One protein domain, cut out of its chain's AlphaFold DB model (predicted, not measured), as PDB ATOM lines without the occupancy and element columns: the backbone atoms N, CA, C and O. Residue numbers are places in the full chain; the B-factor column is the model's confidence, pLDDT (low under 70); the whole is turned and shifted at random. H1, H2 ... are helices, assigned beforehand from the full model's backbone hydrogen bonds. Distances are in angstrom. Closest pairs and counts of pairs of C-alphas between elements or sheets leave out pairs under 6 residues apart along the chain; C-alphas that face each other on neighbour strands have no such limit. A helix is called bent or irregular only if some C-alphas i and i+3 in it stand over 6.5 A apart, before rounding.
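AT A GLANCE: This is residues 11 to 88 of the 211 residues of the protein "Zinc finger and SCAN domain-containing protein 21-like" of Salmo trutta (UniProt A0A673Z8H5). The longest helix, H2, and the next, H3, make a V that meets near their linked ends, with short H1 folded back along the last part of H2 on the side towards H3. H4 and H5 pack on H3, on its side away from H2, and the tip of the V at residues 44 to 49 and the far end of H2 at residues 22 to 27 stick out. The printed part has 78 residues with five named helices, in the order H1, H2, H3, H4, H5, and no named strand; the class is all helix. The whole is loose, with a radius of gyration of the C-alphas of 14.8 A, and flat, spanning 45 by 29 by 15 A.

HOW THE PARTS SIT: Start at H2, residues 22 to 41. It is irregular, with C-alphas 23 and 26 lying 9.3 A apart, and has a kink of 57 degrees near residue 29. With residues 33 to 40 alone it touches H1, residues 11 to 17; their closest C-alphas, of Ser 11 and Trp 40, are 5.0 A apart. These two form a helical hairpin at a shallow tilt of 31 degrees, opposite ways. H3, residues 48 to 63, is close to H2 but not clearly touching; the closest C-alphas, of Leu 41 and Val 51, are 6.0 A apart, and the tilt is a steep 62 degrees. With residues 61 to 62 alone, H3 only just touches H4, residues 66 to 75, with 3 pairs of C-alphas within 8 A; the closest, of Leu 61 and Gly 69, are 5.1 A apart. H3 and H4 form a helical hairpin at a steep tilt of 40 degrees. With residues 53 to 60 alone, H3 touches H5, residues 80 to 87, at a shallow tilt of 27 degrees, the same way; the closest C-alphas, of Met 57 and Met 80, are 6.0 A apart. H1 is apart from H3, H4 and H5. In H1, H3 and H4 every O i to N i+4 pair is within hydrogen-bond range; in H2 it is 12 of 16 and in H5 3 of 4.

IN THESE COORDINATES: Find C-alpha 22 at (9.008, 4.103, 18.262); from there H2 runs 26.5 A to C-alpha 41 at (6.947, 4.546, 44.653). H3 measures 22.9 A from C-alpha 48 to C-alpha 63, H4 14.5 A from 66 to 75, H1 9.8 A from 11 to 17, and H5 10.8 A from 80 to C-alpha 87 at (8.740, 29.556, 48.999).

THE WHOLE: Look for the two C-alphas farthest apart at Gln 23 and Ser 88, 45.3 A. The printed part has no cut. The link from H2 to H3 is short, and the other three are tight. The mean pLDDT of the printed part is 83.1, and residue 88 is under 70.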
ATOM      1  N   SER A  11      16.217   5.181  41.346       79.88
ATOM      2  CA  SER A  11      14.921   4.707  40.846       79.88
ATOM      3  C   SER A  11      14.002   5.847  40.384       79.88
ATOM      4  O   SER A  11      13.272   5.710  39.402       79.88
ATOM      5  N   ARG A  12      14.042   7.000  41.068       83.31
ATOM      6  CA  ARG A  12      13.305   8.214  40.680       83.31
ATOM      7  C   ARG A  12      13.868   8.798  39.387       83.31
ATOM      8  O   ARG A  12      13.108   9.166  38.495       83.31
ATOM      9  N   GLN A  13      15.194   8.902  39.285       81.56
ATOM     10  CA  GLN A  13      15.845   9.412  38.074       81.56
ATOM     11  C   GLN A  13      15.603   8.485  36.883       81.56
ATOM     12  O   GLN A  13      15.278   8.962  35.796       81.56
ATOM     13  N   ASP A  14      15.662   7.175  37.107       84.38
ATOM     14  CA  ASP A  14      15.364   6.164  36.100       84.38
ATOM     15  C   ASP A  14      13.936   6.335  35.576       84.38
ATOM     16  O   ASP A  14      13.748   6.432  34.362       84.38
ATOM     17  N   PHE A  15      12.949   6.506  36.467       88.00
ATOM     18  CA  PHE A  15      11.562   6.792  36.090       88.00
ATOM     19  C   PHE A  15      11.428   8.072  35.243       88.00
ATOM     20  O   PHE A  15      10.838   8.042  34.161       88.00
ATOM     21  N   LEU A  16      12.026   9.191  35.676       84.25
ATOM     22  CA  LEU A  16      11.962  10.481  34.965       84.25
ATOM     23  C   LEU A  16      12.739  10.487  33.633       84.25
ATOM     24  O   LEU A  16      12.467  11.298  32.734       84.25
ATOM     25  N   SER A  17      13.718   9.595  33.486       86.81
ATOM     26  CA  SER A  17      14.542   9.465  32.283       86.81
ATOM     27  C   SER A  17      13.866   8.674  31.162       86.81
ATOM     28  O   SER A  17      14.306   8.768  30.014       86.81
ATOM     29  N   LEU A  18      12.781   7.942  31.448       90.38
ATOM     30  CA  LEU A  18      12.090   7.126  30.452       90.38
ATOM     31  C   LEU A  18      11.599   7.977  29.271       90.38
ATOM     32  O   LEU A  18      11.072   9.083  29.421       90.38
ATOM     33  N   ARG A  19      11.803   7.453  28.060       91.94
ATOM     34  CA  ARG A  19      11.389   8.068  26.794       91.94
ATOM     35  C   ARG A  19      10.697   7.029  25.926       91.94
ATOM     36  O   ARG A  19      11.025   5.845  25.980       91.94
ATOM     37  N   TYR A  20       9.747   7.491  25.117       91.75
ATOM     38  CA  TYR A  20       9.121   6.652  24.107       91.75
ATOM     39  C   TYR A  20      10.098   6.370  22.964       91.75
ATOM     40  O   TYR A  20      10.723   7.283  22.427       91.75
ATOM     41  N   GLU A  21      10.195   5.097  22.594       91.50
ATOM     42  CA  GLU A  21      11.045   4.597  21.520       91.50
ATOM     43  C   GLU A  21      10.149   3.945  20.455       91.50
ATOM     44  O   GLU A  21       9.647   2.839  20.691       91.50
ATOM     45  N   PRO A  22       9.924   4.596  19.294       90.12
ATOM     46  CA  PRO A  22       9.008   4.103  18.262       90.12
ATOM     47  C   PRO A  22       9.287   2.660  17.833       90.12
ATOM     48  O   PRO A  22       8.364   1.876  17.646       90.12
ATOM     49  N   GLN A  23      10.567   2.289  17.762       90.38
ATOM     50  CA  GLN A  23      11.044   0.969  17.361       90.38
ATOM     51  C   GLN A  23      10.688  -0.163  18.340       90.38
ATOM     52  O   GLN A  23      10.669  -1.321  17.940       90.38
ATOM     53  N   LYS A  24      10.402   0.152  19.610       90.31
ATOM     54  CA  LYS A  24      10.034  -0.835  20.643       90.31
ATOM     55  C   LYS A  24       8.526  -0.895  20.908       90.31
ATOM     56  O   LYS A  24       8.040  -1.824  21.546       90.31
ATOM     57  N   GLY A  25       7.774   0.084  20.404       91.94
ATOM     58  CA  GLY A  25       6.324   0.157  20.563       91.94
ATOM     59  C   GLY A  25       5.859   0.563  21.969       91.94
ATOM     60  O   GLY A  25       6.623   0.656  22.929       91.94
ATOM     61  N   ALA A  26       4.559   0.843  22.092       90.06
ATOM     62  CA  ALA A  26       3.963   1.367  23.327       90.06
ATOM     63  C   ALA A  26       3.895   0.334  24.467       90.06
ATOM     64  O   ALA A  26       3.960   0.707  25.636       90.06
ATOM     65  N   ARG A  27       3.799  -0.962  24.136       92.75
ATOM     66  CA  ARG A  27       3.716  -2.050  25.124       92.75
ATOM     67  C   ARG A  27       4.983  -2.151  25.973       92.75
ATOM     68  O   ARG A  27       4.886  -2.248  27.192       92.75
ATOM     69  N   GLU A  28       6.145  -2.068  25.331       93.00
ATOM     70  CA  GLU A  28       7.445  -2.076  26.006       93.00
ATOM     71  C   GLU A  28       7.590  -0.867  26.942       93.00
ATOM     72  O   GLU A  28       8.012  -1.000  28.091       93.00
ATOM     73  N   LEU A  29       7.188   0.326  26.481       91.75
ATOM     74  CA  LEU A  29       7.193   1.520  27.327       91.75
ATOM     75  C   LEU A  29       6.292   1.335  28.555       91.75
ATOM     76  O   LEU A  29       6.705   1.685  29.656       91.75
ATOM     77  N   GLY A  30       5.095   0.767  28.382       91.81
ATOM     78  CA  GLY A  30       4.176   0.488  29.487       91.81
ATOM     79  C   GLY A  30       4.788  -0.423  30.554       91.81
ATOM     80  O   GLY A  30       4.699  -0.116  31.739       91.81
ATOM     81  N   GLN A  31       5.479  -1.493  30.149       93.06
ATOM     82  CA  GLN A  31       6.161  -2.406  31.078       93.06
ATOM     83  C   GLN A  31       7.316  -1.725  31.822       93.06
ATOM     84  O   GLN A  31       7.475  -1.903  33.030       93.06
ATOM     85  N   ARG A  32       8.102  -0.906  31.116       93.50
ATOM     86  CA  ARG A  32       9.192  -0.127  31.720       93.50
ATOM     87  C   ARG A  32       8.668   0.907  32.713       93.50
ATOM     88  O   ARG A  32       9.252   1.055  33.781       93.50
ATOM     89  N   LEU A  33       7.571   1.591  32.378       91.69
ATOM     90  CA  LEU A  33       6.905   2.546  33.265       91.69
ATOM     91  C   LEU A  33       6.368   1.860  34.523       91.69
ATOM     92  O   LEU A  33       6.630   2.348  35.615       91.69
ATOM     93  N   ASP A  34       5.672   0.728  34.381       90.94
ATOM     94  CA  ASP A  34       5.150  -0.045  35.516       90.94
ATOM     95  C   ASP A  34       6.277  -0.517  36.448       90.94
ATOM     96  O   ASP A  34       6.225  -0.303  37.660       90.94
ATOM     97  N   SER A  35       7.343  -1.083  35.876       91.12
ATOM     98  CA  SER A  35       8.504  -1.533  36.646       91.12
ATOM     99  C   SER A  35       9.192  -0.374  37.374       91.12
ATOM    100  O   SER A  35       9.408  -0.446  38.585       91.12
ATOM    101  N   ALA A  36       9.484   0.729  36.680       89.81
ATOM    102  CA  ALA A  36      10.135   1.890  37.283       89.81
ATOM    103  C   ALA A  36       9.256   2.559  38.357       89.81
ATOM    104  O   ALA A  36       9.759   2.941  39.414       89.81
ATOM    105  N   ALA A  37       7.939   2.640  38.134       88.19
ATOM    106  CA  ALA A  37       6.993   3.174  39.110       88.19
ATOM    107  C   ALA A  37       6.970   2.337  40.396       88.19
ATOM    108  O   ALA A  37       7.000   2.904  41.486       88.19
ATOM    109  N   LYS A  38       6.985   1.001  40.296       88.94
ATOM    110  CA  LYS A  38       7.044   0.105  41.466       88.94
ATOM    111  C   LYS A  38       8.327   0.290  42.275       88.94
ATOM    112  O   LYS A  38       8.262   0.378  43.498       88.94
ATOM    113  N   HIS A  39       9.474   0.404  41.604       87.56
ATOM    114  CA  HIS A  39      10.763   0.601  42.276       87.56
ATOM    115  C   HIS A  39      10.851   1.955  42.988       87.56
ATOM    116  O   HIS A  39      11.344   2.028  44.117       87.56
ATOM    117  N   TRP A  40      10.347   3.012  42.352       85.25
ATOM    118  CA  TRP A  40      10.374   4.361  42.910       85.25
ATOM    119  C   TRP A  40       9.325   4.566  44.014       85.25
ATOM    120  O   TRP A  40       9.661   4.963  45.132       85.25
ATOM    121  N   LEU A  41       8.053   4.273  43.732       86.38
ATOM    122  CA  LEU A  41       6.947   4.546  44.653       86.38
ATOM    123  C   LEU A  41       6.846   3.509  45.776       86.38
ATOM    124  O   LEU A  41       6.289   3.824  46.824       86.38
ATOM    125  N   ARG A  42       7.399   2.301  45.588       86.38
ATOM    126  CA  ARG A  42       7.373   1.182  46.550       86.38
ATOM    127  C   ARG A  42       6.000   1.012  47.217       86.38
ATOM    128  O   ARG A  42       5.908   1.121  48.442       86.38
ATOM    129  N   PRO A  43       4.934   0.772  46.431       84.00
ATOM    130  CA  PRO A  43       3.565   0.706  46.945       84.00
ATOM    131  C   PRO A  43       3.367  -0.392  48.002       84.00
ATOM    132  O   PRO A  43       2.502  -0.253  48.854       84.00
ATOM    133  N   ASP A  44       4.204  -1.434  48.014       86.69
ATOM    134  CA  ASP A  44       4.170  -2.496  49.033       86.69
ATOM    135  C   ASP A  44       4.657  -2.031  50.418       86.69
ATOM    136  O   ASP A  44       4.374  -2.663  51.432       86.69
ATOM    137  N   LEU A  45       5.414  -0.930  50.469       82.50
ATOM    138  CA  LEU A  45       6.018  -0.384  51.688       82.50
ATOM    139  C   LEU A  45       5.415   0.965  52.100       82.50
ATOM    140  O   LEU A  45       5.751   1.479  53.168       82.50
ATOM    141  N   ARG A  46       4.572   1.569  51.253       82.75
ATOM    142  CA  ARG A  46       4.005   2.907  51.455       82.75
ATOM    143  C   ARG A  46       2.484   2.860  51.434       82.75
ATOM    144  O   ARG A  46       1.871   2.189  50.615       82.75
ATOM    145  N   THR A  47       1.870   3.645  52.307       87.38
ATOM    146  CA  THR A  47       0.426   3.907  52.258       87.38
ATOM    147  C   THR A  47       0.065   4.726  51.016       87.38
ATOM    148  O   THR A  47       0.903   5.452  50.476       87.38
ATOM    149  N   ALA A  48      -1.204   4.676  50.598       84.94
ATOM    150  CA  ALA A  48      -1.703   5.478  49.478       84.94
ATOM    151  C   ALA A  48      -1.396   6.979  49.654       84.94
ATOM    152  O   ALA A  48      -0.854   7.602  48.748       84.94
ATOM    153  N   ALA A  49      -1.605   7.520  50.860       79.00
ATOM    154  CA  ALA A  49      -1.297   8.915  51.182       79.00
ATOM    155  C   ALA A  49       0.199   9.254  51.022       79.00
ATOM    156  O   ALA A  49       0.554  10.334  50.555       79.00
ATOM    157  N   GLN A  50       1.101   8.331  51.368       79.94
ATOM    158  CA  GLN A  50       2.545   8.535  51.193       79.94
ATOM    159  C   GLN A  50       2.958   8.493  49.717       79.94
ATOM    160  O   GLN A  50       3.838   9.249  49.304       79.94
ATOM    161  N   VAL A  51       2.332   7.625  48.916       84.06
ATOM    162  CA  VAL A  51       2.545   7.577  47.461       84.06
ATOM    163  C   VAL A  51       2.049   8.872  46.816       84.06
ATOM    164  O   VAL A  51       2.783   9.486  46.040       84.06
ATOM    165  N   GLU A  52       0.855   9.333  47.193       83.00
ATOM    166  CA  GLU A  52       0.290  10.609  46.746       83.00
ATOM    167  C   GLU A  52       1.214  11.782  47.072       83.00
ATOM    168  O   GLU A  52       1.525  12.573  46.187       83.00
ATOM    169  N   GLN A  53       1.731  11.858  48.301       80.69
ATOM    170  CA  GLN A  53       2.681  12.900  48.702       80.69
ATOM    171  C   GLN A  53       3.948  12.911  47.840       80.69
ATOM    172  O   GLN A  53       4.444  13.983  47.497       80.69
ATOM    173  N   CYS A  54       4.462  11.740  47.449       81.50
ATOM    174  CA  CYS A  54       5.650  11.650  46.598       81.50
ATOM    175  C   CYS A  54       5.384  12.197  45.196       81.50
ATOM    176  O   CYS A  54       6.152  13.018  44.701       81.50
ATOM    177  N   VAL A  55       4.272  11.793  44.578       85.06
ATOM    178  CA  VAL A  55       3.883  12.278  43.244       85.06
ATOM    179  C   VAL A  55       3.557  13.772  43.280       85.06
ATOM    180  O   VAL A  55       3.969  14.523  42.397       85.06
ATOM    181  N   ALA A  56       2.863  14.224  44.322       84.62
ATOM    182  CA  ALA A  56       2.492  15.619  44.499       84.62
ATOM    183  C   ALA A  56       3.732  16.512  44.695       84.62
ATOM    184  O   ALA A  56       3.823  17.578  44.084       84.62
ATOM    185  N   MET A  57       4.722  16.057  45.473       83.44
ATOM    186  CA  MET A  57       6.004  16.749  45.629       83.44
ATOM    187  C   MET A  57       6.790  16.796  44.314       83.44
ATOM    188  O   MET A  57       7.324  17.847  43.967       83.44
ATOM    189  N   GLU A  58       6.821  15.714  43.529       84.88
ATOM    190  CA  GLU A  58       7.452  15.736  42.201       84.88
ATOM    191  C   GLU A  58       6.814  16.743  41.262       84.88
ATOM    192  O   GLU A  58       7.507  17.529  40.609       84.88
ATOM    193  N   GLN A  59       5.484  16.741  41.214       85.38
ATOM    194  CA  GLN A  59       4.750  17.684  40.396       85.38
ATOM    195  C   GLN A  59       5.068  19.115  40.832       85.38
ATOM    196  O   GLN A  59       5.360  19.955  39.983       85.38
ATOM    197  N   PHE A  60       5.097  19.383  42.136       84.00
ATOM    198  CA  PHE A  60       5.485  20.679  42.683       84.00
ATOM    199  C   PHE A  60       6.910  21.084  42.282       84.00
ATOM    200  O   PHE A  60       7.104  22.159  41.715       84.00
ATOM    201  N   LEU A  61       7.904  20.214  42.482       82.81
ATOM    202  CA  LEU A  61       9.300  20.487  42.126       82.81
ATOM    203  C   LEU A  61       9.484  20.715  40.619       82.81
ATOM    204  O   LEU A  61      10.308  21.539  40.227       82.81
ATOM    205  N   SER A  62       8.698  20.041  39.772       82.00
ATOM    206  CA  SER A  62       8.726  20.230  38.315       82.00
ATOM    207  C   SER A  62       8.236  21.613  37.862       82.00
ATOM    208  O   SER A  62       8.622  22.086  36.791       82.00
ATOM    209  N   LEU A  63       7.406  22.275  38.678       80.69
ATOM    210  CA  LEU A  63       6.889  23.621  38.413       80.69
ATOM    211  C   LEU A  63       7.881  24.719  38.823       80.69
ATOM    212  O   LEU A  63       7.753  25.867  38.388       80.69
ATOM    213  N   LEU A  64       8.876  24.383  39.648       75.94
ATOM    214  CA  LEU A  64       9.883  25.322  40.120       75.94
ATOM    215  C   LEU A  64      11.052  25.449  39.125       75.94
ATOM    216  O   LEU A  64      11.431  24.481  38.462       75.94
ATOM    217  N   PRO A  65      11.696  26.631  39.030       77.75
ATOM    218  CA  PRO A  65      13.018  26.741  38.417       77.75
ATOM    219  C   PRO A  65      13.985  25.721  39.031       77.75
ATOM    220  O   PRO A  65      13.922  25.474  40.236       77.75
ATOM    221  N   LYS A  66      14.907  25.164  38.234       73.75
ATOM    222  CA  LYS A  66      15.835  24.111  38.691       73.75
ATOM    223  C   LYS A  66      16.576  24.495  39.971       73.75
ATOM    224  O   LYS A  66      16.734  23.658  40.854       73.75
ATOM    225  N   GLU A  67      17.003  25.751  40.088       71.00
ATOM    226  CA  GLU A  67      17.734  26.216  41.264       71.00
ATOM    227  C   GLU A  67      16.837  26.301  42.514       71.00
ATOM    228  O   GLU A  67      17.294  26.009  43.618       71.00
ATOM    229  N   ALA A  68      15.554  26.637  42.341       70.88
ATOM    230  CA  ALA A  68      14.570  26.674  43.424       70.88
ATOM    231  C   ALA A  68      14.176  25.260  43.865       70.88
ATOM    232  O   ALA A  68      14.162  24.977  45.058       70.88
ATOM    233  N   GLY A  69      13.934  24.351  42.915       76.00
ATOM    234  CA  GLY A  69      13.646  22.946  43.212       76.00
ATOM    235  C   GLY A  69      14.790  22.271  43.975       76.00
ATOM    236  O   GLY A  69      14.548  21.611  44.983       76.00
ATOM    237  N   ALA A  70      16.041  22.513  43.563       77.12
ATOM    238  CA  ALA A  70      17.224  22.014  44.266       77.12
ATOM    239  C   ALA A  70      17.372  22.606  45.678       77.12
ATOM    240  O   ALA A  70      17.832  21.929  46.597       77.12
ATOM    241  N   TRP A  71      16.989  23.870  45.871       78.06
ATOM    242  CA  TRP A  71      16.991  24.489  47.194       78.06
ATOM    243  C   TRP A  71      15.907  23.894  48.103       78.06
ATOM    244  O   TRP A  71      16.227  23.489  49.216       78.06
ATOM    245  N   VAL A  72      14.668  23.746  47.617       79.00
ATOM    246  CA  VAL A  72      13.573  23.095  48.361       79.00
ATOM    247  C   VAL A  72      13.953  21.661  48.742       79.00
ATOM    248  O   VAL A  72      13.759  21.258  49.883       79.00
ATOM    249  N   GLN A  73      14.575  20.913  47.825       77.00
ATOM    250  CA  GLN A  73      15.113  19.575  48.095       77.00
ATOM    251  C   GLN A  73      16.108  19.557  49.264       77.00
ATOM    252  O   GLN A  73      16.035  18.668  50.112       77.00
ATOM    253  N   LYS A  74      17.005  20.549  49.353       78.06
ATOM    254  CA  LYS A  74      17.970  20.672  50.464       78.06
ATOM    255  C   LYS A  74      17.312  20.999  51.801       78.06
ATOM    256  O   LYS A  74      17.831  20.581  52.829       78.06
ATOM    257  N   GLN A  75      16.202  21.738  51.790       78.75
ATOM    258  CA  GLN A  75      15.452  22.062  53.007       78.75
ATOM    259  C   GLN A  75      14.641  20.885  53.540       78.75
ATOM    260  O   GLN A  75      14.168  20.942  54.671       78.75
ATOM    261  N   GLN A  76      14.495  19.818  52.750       76.19
ATOM    262  CA  GLN A  76      13.853  18.591  53.189       76.19
ATOM    263  C   GLN A  76      12.452  18.809  53.830       76.19
ATOM    264  O   GLN A  76      12.222  18.342  54.948       76.19
ATOM    265  N   PRO A  77      11.490  19.487  53.163       77.06
ATOM    266  CA  PRO A  77      10.130  19.608  53.688       77.06
ATOM    267  C   PRO A  77       9.433  18.246  53.835       77.06
ATOM    268  O   PRO A  77       9.588  17.337  53.018       77.06
ATOM    269  N   ARG A  78       8.635  18.095  54.888       75.88
ATOM    270  CA  ARG A  78       7.893  16.860  55.180       75.88
ATOM    271  C   ARG A  78       6.715  16.667  54.238       75.88
ATOM    272  O   ARG A  78       6.408  15.533  53.882       75.88
ATOM    273  N   ASP A  79       6.089  17.761  53.825       74.75
ATOM    274  CA  ASP A  79       4.904  17.774  52.981       74.75
ATOM    275  C   ASP A  79       4.901  18.978  52.026       74.75
ATOM    276  O   ASP A  79       5.773  19.854  52.063       74.75
ATOM    277  N   MET A  80       3.924  18.993  51.117       75.38
ATOM    278  CA  MET A  80       3.761  20.067  50.137       75.38
ATOM    279  C   MET A  80       3.489  21.420  50.805       75.38
ATOM    280  O   MET A  80       3.932  22.442  50.294       75.38
ATOM    281  N   GLU A  81       2.791  21.453  51.936       77.62
ATOM    282  CA  GLU A  81       2.440  22.698  52.617       77.62
ATOM    283  C   GLU A  81       3.667  23.349  53.269       77.62
ATOM    284  O   GLU A  81       3.844  24.564  53.217       77.62
ATOM    285  N   GLU A  82       4.566  22.552  53.840       77.50
ATOM    286  CA  GLU A  82       5.884  22.986  54.297       77.50
ATOM    287  C   GLU A  82       6.753  23.442  53.117       77.50
ATOM    288  O   GLU A  82       7.381  24.497  53.197       77.50
ATOM    289  N   ALA A  83       6.720  22.735  51.982       79.00
ATOM    290  CA  ALA A  83       7.430  23.152  50.769       79.00
ATOM    291  C   ALA A  83       6.912  24.479  50.187       79.00
ATOM    292  O   ALA A  83       7.711  25.310  49.759       79.00
ATOM    293  N   ILE A  84       5.593  24.702  50.205       77.62
ATOM    294  CA  ILE A  84       4.961  25.965  49.802       77.62
ATOM    295  C   ILE A  84       5.348  27.078  50.780       77.62
ATOM    296  O   ILE A  84       5.781  28.145  50.356       77.62
ATOM    297  N   ARG A  85       5.284  26.829  52.093       72.81
ATOM    298  CA  ARG A  85       5.702  27.814  53.106       72.81
ATOM    299  C   ARG A  85       7.165  28.229  52.960       72.81
ATOM    300  O   ARG A  85       7.472  29.405  53.132       72.81
ATOM    301  N   LEU A  86       8.051  27.308  52.572       70.50
ATOM    302  CA  LEU A  86       9.455  27.619  52.281       70.50
ATOM    303  C   LEU A  86       9.631  28.604  51.110       70.50
ATOM    304  O   LEU A  86      10.645  29.297  51.053       70.50
ATOM    305  N   ILE A  87       8.670  28.681  50.182       71.06
ATOM    306  CA  ILE A  87       8.740  29.556  48.999       71.06
ATOM    307  C   ILE A  87       7.817  30.787  49.063       71.06
ATOM    308  O   ILE A  87       7.983  31.687  48.242       71.06
ATOM    309  N   SER A  88       6.876  30.848  50.013       64.44
ATOM    310  CA  SER A  88       5.766  31.820  50.049       64.44
ATOM    311  C   SER A  88       5.816  32.837  51.209       64.44
ATOM    312  O   SER A  88       4.796  33.139  51.798       64.44
TER     313      SER A  88